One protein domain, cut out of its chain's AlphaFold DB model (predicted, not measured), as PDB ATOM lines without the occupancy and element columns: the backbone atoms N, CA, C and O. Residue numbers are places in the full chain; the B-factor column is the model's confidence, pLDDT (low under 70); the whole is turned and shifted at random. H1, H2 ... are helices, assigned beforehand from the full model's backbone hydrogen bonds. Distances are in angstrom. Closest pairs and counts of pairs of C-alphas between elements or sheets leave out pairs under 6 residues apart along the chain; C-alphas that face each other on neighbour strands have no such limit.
ATOM      1  N   VAL A   8     111.883 154.264 129.031       69.50
ATOM      2  CA  VAL A   8     110.447 154.468 129.292       69.50
ATOM      3  C   VAL A   8     109.607 153.357 128.661       69.50
ATOM      4  O   VAL A   8     108.726 152.819 129.332       69.50
ATOM      5  N   ASP A   9     109.904 152.977 127.418       74.12
ATOM      6  CA  ASP A   9     109.210 151.874 126.747       74.12
ATOM      7  C   ASP A   9     109.511 150.528 127.438       74.12
ATOM      8  O   ASP A   9     108.585 149.759 127.703       74.12
ATOM      9  N   GLU A  10     110.761 150.274 127.850       76.56
ATOM     10  CA  GLU A  10     111.141 149.056 128.587       76.56
ATOM     11  C   GLU A  10     110.468 148.974 129.975       76.56
ATOM     12  O   GLU A  10     109.996 147.906 130.385       76.56
ATOM     13  N   ILE A  11     110.332 150.102 130.685       76.88
ATOM     14  CA  ILE A  11     109.584 150.188 131.953       76.88
ATOM     15  C   ILE A  11     108.094 149.885 131.732       76.88
ATOM     16  O   ILE A  11     107.512 149.117 132.505       76.88
ATOM     17  N   ILE A  12     107.477 150.435 130.679       78.44
ATOM     18  CA  ILE A  12     106.062 150.194 130.351       78.44
ATOM     19  C   ILE A  12     105.837 148.725 129.967       78.44
ATOM     20  O   ILE A  12     104.924 148.089 130.503       78.44
ATOM     21  N   GLU A  13     106.677 148.147 129.104       82.06
ATOM     22  CA  GLU A  13     106.599 146.725 128.743       82.06
ATOM     23  C   GLU A  13     106.769 145.818 129.971       82.06
ATOM     24  O   GLU A  13     106.024 144.844 130.141       82.06
ATOM     25  N   THR A  14     107.681 146.175 130.878       84.19
ATOM     26  CA  THR A  14     107.908 145.455 132.136       84.19
ATOM     27  C   THR A  14     106.710 145.566 133.085       84.19
ATOM     28  O   THR A  14     106.314 144.565 133.696       84.19
ATOM     29  N   GLU A  15     106.071 146.733 133.207       90.69
ATOM     30  CA  GLU A  15     104.852 146.891 134.013       90.69
ATOM     31  C   GLU A  15     103.683 146.082 133.428       90.69
ATOM     32  O   GLU A  15     103.014 145.336 134.156       90.69
ATOM     33  N   VAL A  16     103.474 146.165 132.110       86.88
ATOM     34  CA  VAL A  16     102.433 145.420 131.389       86.88
ATOM     35  C   VAL A  16     102.647 143.913 131.543       86.88
ATOM     36  O   VAL A  16     101.700 143.205 131.902       86.88
ATOM     37  N   CYS A  17     103.878 143.417 131.388       80.81
ATOM     38  CA  CYS A  17     104.222 142.016 131.648       80.81
ATOM     39  C   CYS A  17     103.921 141.616 133.099       80.81
ATOM     40  O   CYS A  17     103.230 140.621 133.338       80.81
ATOM     41  N   ASN A  18     104.348 142.415 134.081       84.62
ATOM     42  CA  ASN A  18     104.081 142.156 135.499       84.62
ATOM     43  C   ASN A  18     102.583 142.192 135.847       84.62
ATOM     44  O   ASN A  18     102.131 141.478 136.750       84.62
ATOM     45  N   ARG A  19     101.782 143.001 135.148       89.00
ATOM     46  CA  ARG A  19     100.319 143.016 135.277       89.00
ATOM     47  C   ARG A  19      99.692 141.771 134.644       89.00
ATOM     48  O   ARG A  19      98.818 141.160 135.261       89.00
ATOM     49  N   LEU A  20     100.173 141.344 133.475       87.62
ATOM     50  CA  LEU A  20      99.711 140.133 132.789       87.62
ATOM     51  C   LEU A  20     100.017 138.862 133.596       87.62
ATOM     52  O   LEU A  20      99.159 137.983 133.716       87.62
ATOM     53  N   ILE A  21     101.208 138.783 134.199       85.06
ATOM     54  CA  ILE A  21     101.617 137.695 135.098       85.06
ATOM     55  C   ILE A  21     100.694 137.654 136.322       85.06
ATOM     56  O   ILE A  21     100.108 136.608 136.602       85.06
ATOM     57  N   ARG A  22     100.476 138.792 137.001       86.00
ATOM     58  CA  ARG A  22      99.565 138.879 138.160       86.00
ATOM     59  C   ARG A  22      98.138 138.437 137.817       86.00
ATOM     60  O   ARG A  22      97.569 137.620 138.541       86.00
ATOM     61  N   LEU A  23      97.587 138.890 136.688       82.31
ATOM     62  CA  LEU A  23      96.266 138.464 136.201       82.31
ATOM     63  C   LEU A  23      96.213 136.966 135.858       82.31
ATOM     64  O   LEU A  23      95.207 136.309 136.129       82.31
ATOM     65  N   SER A  24      97.291 136.413 135.296       76.25
ATOM     66  CA  SER A  24      97.392 134.989 134.952       76.25
ATOM     67  C   SER A  24      97.458 134.103 136.197       76.25
ATOM     68  O   SER A  24      96.755 133.093 136.265       76.25
ATOM     69  N   CYS A  25      98.229 134.504 137.212       79.50
ATOM     70  CA  CYS A  25      98.274 133.833 138.510       79.50
ATOM     71  C   CYS A  25      96.913 133.891 139.219       79.50
ATOM     72  O   CYS A  25      96.414 132.855 139.655       79.50
ATOM     73  N   ALA A  26      96.266 135.063 139.254       80.00
ATOM     74  CA  ALA A  26      94.933 135.220 139.838       80.00
ATOM     75  C   ALA A  26      93.886 134.343 139.128       80.00
ATOM     76  O   ALA A  26      93.145 133.616 139.789       80.00
ATOM     77  N   LYS A  27      93.865 134.324 137.785       77.50
ATOM     78  CA  LYS A  27      92.993 133.415 137.018       77.50
ATOM     79  C   LYS A  27      93.299 131.945 137.295       77.50
ATOM     80  O   LYS A  27      92.371 131.166 137.465       77.50
ATOM     81  N   MET A  28      94.569 131.555 137.371       73.56
ATOM     82  CA  MET A  28      94.959 130.170 137.646       73.56
ATOM     83  C   MET A  28      94.512 129.712 139.044       73.56
ATOM     84  O   MET A  28      93.973 128.609 139.163       73.56
ATOM     85  N   VAL A  29      94.648 130.559 140.070       73.38
ATOM     86  CA  VAL A  29      94.159 130.283 141.433       73.38
ATOM     87  C   VAL A  29      92.630 130.243 141.476       73.38
ATOM     88  O   VAL A  29      92.074 129.243 141.926       73.38
ATOM     89  N   ASN A  30      91.946 131.254 140.933       66.44
ATOM     90  CA  ASN A  30      90.479 131.314 140.924       66.44
ATOM     91  C   ASN A  30      89.849 130.180 140.103       66.44
ATOM     92  O   ASN A  30      88.778 129.691 140.442       66.44
ATOM     93  N   SER A  31      90.534 129.685 139.068       66.38
ATOM     94  CA  SER A  31      90.035 128.560 138.277       66.38
ATOM     95  C   SER A  31      89.965 127.244 139.075       66.38
ATOM     96  O   SER A  31      89.164 126.379 138.730       66.38
ATOM     97  N   LYS A  32      90.731 127.064 140.169       64.88
ATOM     98  CA  LYS A  32      90.698 125.812 140.960       64.88
ATOM     99  C   LYS A  32      89.312 125.474 141.523       64.88
ATOM    100  O   LYS A  32      89.016 124.290 141.655       64.88
ATOM    101  N   SER A  33      88.492 126.473 141.856       65.31
ATOM    102  CA  SER A  33      87.109 126.280 142.322       65.31
ATOM    103  C   SER A  33      86.090 126.201 141.179       65.31
ATOM    104  O   SER A  33      84.964 125.749 141.386       65.31
ATOM    105  N   GLU A  34      86.473 126.601 139.967       70.62
ATOM    106  CA  GLU A  34      85.608 126.606 138.792       70.62
ATOM    107  C   GLU A  34      85.622 125.246 138.072       70.62
ATOM    108  O   GLU A  34      86.621 124.516 138.068       70.62
ATOM    109  N   ARG A  35      84.504 124.884 137.427       64.00
ATOM    110  CA  ARG A  35      84.279 123.556 136.824       64.00
ATOM    111  C   ARG A  35      85.112 123.340 135.552       64.00
ATOM    112  O   ARG A  35      84.596 123.322 134.440       64.00
ATOM    113  N   GLY A  36      86.412 123.133 135.735       70.25
ATOM    114  CA  GLY A  36      87.391 122.914 134.671       70.25
ATOM    115  C   GLY A  36      88.788 123.447 134.991       70.25
ATOM    116  O   GLY A  36      89.759 122.996 134.378       70.25
ATOM    117  N   GLY A  37      88.950 124.342 135.968       74.56
ATOM    118  CA  GLY A  37      90.244 124.986 136.188       74.56
ATOM    119  C   GLY A  37      91.302 124.115 136.861       74.56
ATOM    120  O   GLY A  37      92.486 124.349 136.656       74.56
ATOM    121  N   ALA A  38      90.933 123.008 137.513       75.38
ATOM    122  CA  ALA A  38      91.900 121.958 137.859       75.38
ATOM    123  C   ALA A  38      92.614 121.384 136.610       75.38
ATOM    124  O   ALA A  38      93.808 121.077 136.656       75.38
ATOM    125  N   LYS A  39      91.914 121.297 135.466       78.50
ATOM    126  CA  LYS A  39      92.489 120.883 134.173       78.50
ATOM    127  C   LYS A  39      93.344 122.000 133.562       78.50
ATOM    128  O   LYS A  39      94.426 121.712 133.059       78.50
ATOM    129  N   LEU A  40      92.911 123.261 133.665       79.94
ATOM    130  CA  LEU A  40      93.707 124.422 133.243       79.94
ATOM    131  C   LEU A  40      95.016 124.529 134.042       79.94
ATOM    132  O   LEU A  40      96.085 124.604 133.448       79.94
ATOM    133  N   HIS A  41      94.946 124.450 135.370       80.38
ATOM    134  CA  HIS A  41      96.090 124.449 136.282       80.38
ATOM    135  C   HIS A  41      97.081 123.322 135.946       80.38
ATOM    136  O   HIS A  41      98.281 123.568 135.843       80.38
ATOM    137  N   ARG A  42      96.596 122.096 135.691       82.88
ATOM    138  CA  ARG A  42      97.451 120.983 135.238       82.88
ATOM    139  C   ARG A  42      98.126 121.281 133.894       82.88
ATOM    140  O   ARG A  42      99.324 121.049 133.766       82.88
ATOM    141  N   ASN A  43      97.398 121.828 132.921       80.25
ATOM    142  CA  ASN A  43      97.961 122.199 131.617       80.25
ATOM    143  C   ASN A  43      99.012 123.321 131.728       80.25
ATOM    144  O   ASN A  43     100.041 123.260 131.058       80.25
ATOM    145  N   LEU A  44      98.785 124.320 132.588       83.69
ATOM    146  CA  LEU A  44      99.730 125.416 132.828       83.69
ATOM    147  C   LEU A  44     101.008 124.933 133.529       83.69
ATOM    148  O   LEU A  44     102.098 125.345 133.135       83.69
ATOM    149  N   LEU A  45     100.902 124.008 134.490       86.25
ATOM    150  CA  LEU A  45     102.070 123.361 135.103       86.25
ATOM    151  C   LEU A  45     102.882 122.541 134.090       86.25
ATOM    152  O   LEU A  45     104.106 122.643 134.076       86.25
ATOM    153  N   ILE A  46     102.220 121.781 133.210       87.81
ATOM    154  CA  ILE A  46     102.895 121.037 132.132       87.81
ATOM    155  C   ILE A  46     103.625 122.007 131.189       87.81
ATOM    156  O   ILE A  46     104.790 121.787 130.872       87.81
ATOM    157  N   LEU A  47     102.988 123.111 130.786       90.00
ATOM    158  CA  LEU A  47     103.626 124.143 129.959       90.00
ATOM    159  C   LEU A  47     104.830 124.798 130.650       90.00
ATOM    160  O   LEU A  47     105.831 125.067 129.987       90.00
ATOM    161  N   HIS A  48     104.760 125.040 131.960       90.06
ATOM    162  CA  HIS A  48     105.884 125.579 132.727       90.06
ATOM    163  C   HIS A  48     107.055 124.586 132.791       90.06
ATOM    164  O   HIS A  48     108.188 124.966 132.500       90.06
ATOM    165  N   LEU A  49     106.780 123.307 133.072       92.19
ATOM    166  CA  LEU A  49     107.789 122.245 133.093       92.19
ATOM    167  C   LEU A  49     108.455 122.058 131.718       92.19
ATOM    168  O   LEU A  49     109.676 121.980 131.635       92.19
ATOM    169  N   LEU A  50     107.670 122.053 130.634       90.31
ATOM    170  CA  LEU A  50     108.183 121.931 129.264       90.31
ATOM    171  C   LEU A  50     109.028 123.139 128.835       90.31
ATOM    172  O   LEU A  50     109.994 122.963 128.094       90.31
ATOM    173  N   ARG A  51     108.687 124.355 129.282       90.94
ATOM    174  CA  ARG A  51     109.536 125.540 129.068       90.94
ATOM    175  C   ARG A  51     110.851 125.395 129.821       90.94
ATOM    176  O   ARG A  51     111.895 125.439 129.182       90.94
ATOM    177  N   LYS A  52     110.796 125.096 131.124       91.38
ATOM    178  CA  LYS A  52     111.992 124.884 131.951       91.38
ATOM    179  C   LYS A  52     112.924 123.823 131.352       91.38
ATOM    180  O   LYS A  52     114.102 124.104 131.182       91.38
ATOM    181  N   ALA A  53     112.394 122.670 130.939       87.31
ATOM    182  CA  ALA A  53     113.185 121.608 130.313       87.31
ATOM    183  C   ALA A  53     113.834 122.042 128.982       87.31
ATOM    184  O   ALA A  53     114.987 121.708 128.723       87.31
ATOM    185  N   ARG A  54     113.135 122.825 128.142       88.62
ATOM    186  CA  ARG A  54     113.732 123.399 126.919       88.62
ATOM    187  C   ARG A  54     114.807 124.434 127.224       88.62
ATOM    188  O   ARG A  54     115.776 124.532 126.480       88.62
ATOM    189  N   ASP A  55     114.626 125.234 128.265       89.25
ATOM    190  CA  ASP A  55     115.587 126.270 128.627       89.25
ATOM    191  C   ASP A  55     116.825 125.659 129.311       89.25
ATOM    192  O   ASP A  55     117.935 126.116 129.059       89.25
ATOM    193  N   GLU A  56     116.671 124.551 130.042       84.44
ATOM    194  CA  GLU A  56     117.778 123.697 130.499       84.44
ATOM    195  C   GLU A  56     118.516 123.043 129.318       84.44
ATOM    196  O   GLU A  56     119.738 123.155 129.259       84.44
ATOM    197  N   GLN A  57     117.810 122.495 128.317       80.06
ATOM    198  CA  GLN A  57     118.425 121.973 127.080       80.06
ATOM    199  C   GLN A  57     119.219 123.042 126.306       80.06
ATOM    200  O   GLN A  57     120.327 122.783 125.842       80.06
TER     201      GLN A  57
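AT A GLANCE: This is residues 8 to 57 of the 364 residues of an uncharacterized protein of Gongylonema pulchrum (UniProt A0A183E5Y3). Two long helices, H1 and H2, meet near the end of H1 and the beginning of H2 and open from there as a V. The tight link between them makes the point of the V; residues 8 to 24 of H1 and 45 to 57 of H2 stand free as its arms. The printed part has 50 residues with two named helices, H1 then H2, and no named strand; its class is all helix. It is loose, with a radius of gyration of the C-alphas of 13.9 A, and flat, spanning 41 by 31 by 9 A.

HOW THE PARTS SIT: H1, residues 8 to 31, touches H2, residues 37 to 57, with its residues 28 to 31 alone. H2 touches H1 with residues 37 to 41 alone. The closest C-alphas of the two helices, those of Ser 31 and Gly 37, are 4.1 A apart. The helices run opposite ways at a steep tilt of 46 degrees. In H1 and H2 every O i to N i+4 pair is within hydrogen-bond range.

IN THESE COORDINATES: H1, 34.2 A from first to last C-alpha, begins at C-alpha 8 (110.447, 154.468, 129.292). H2, 29.8 A long, ends at C-alpha 57 (118.425, 121.973, 127.080).

THE WHOLE: The C-alphas of Val 8 and Arg 35, the two farthest apart, are 41.2 A apart. The printed part has no cut. Residues 8, 30 to 33 and 35 have pLDDT under 70.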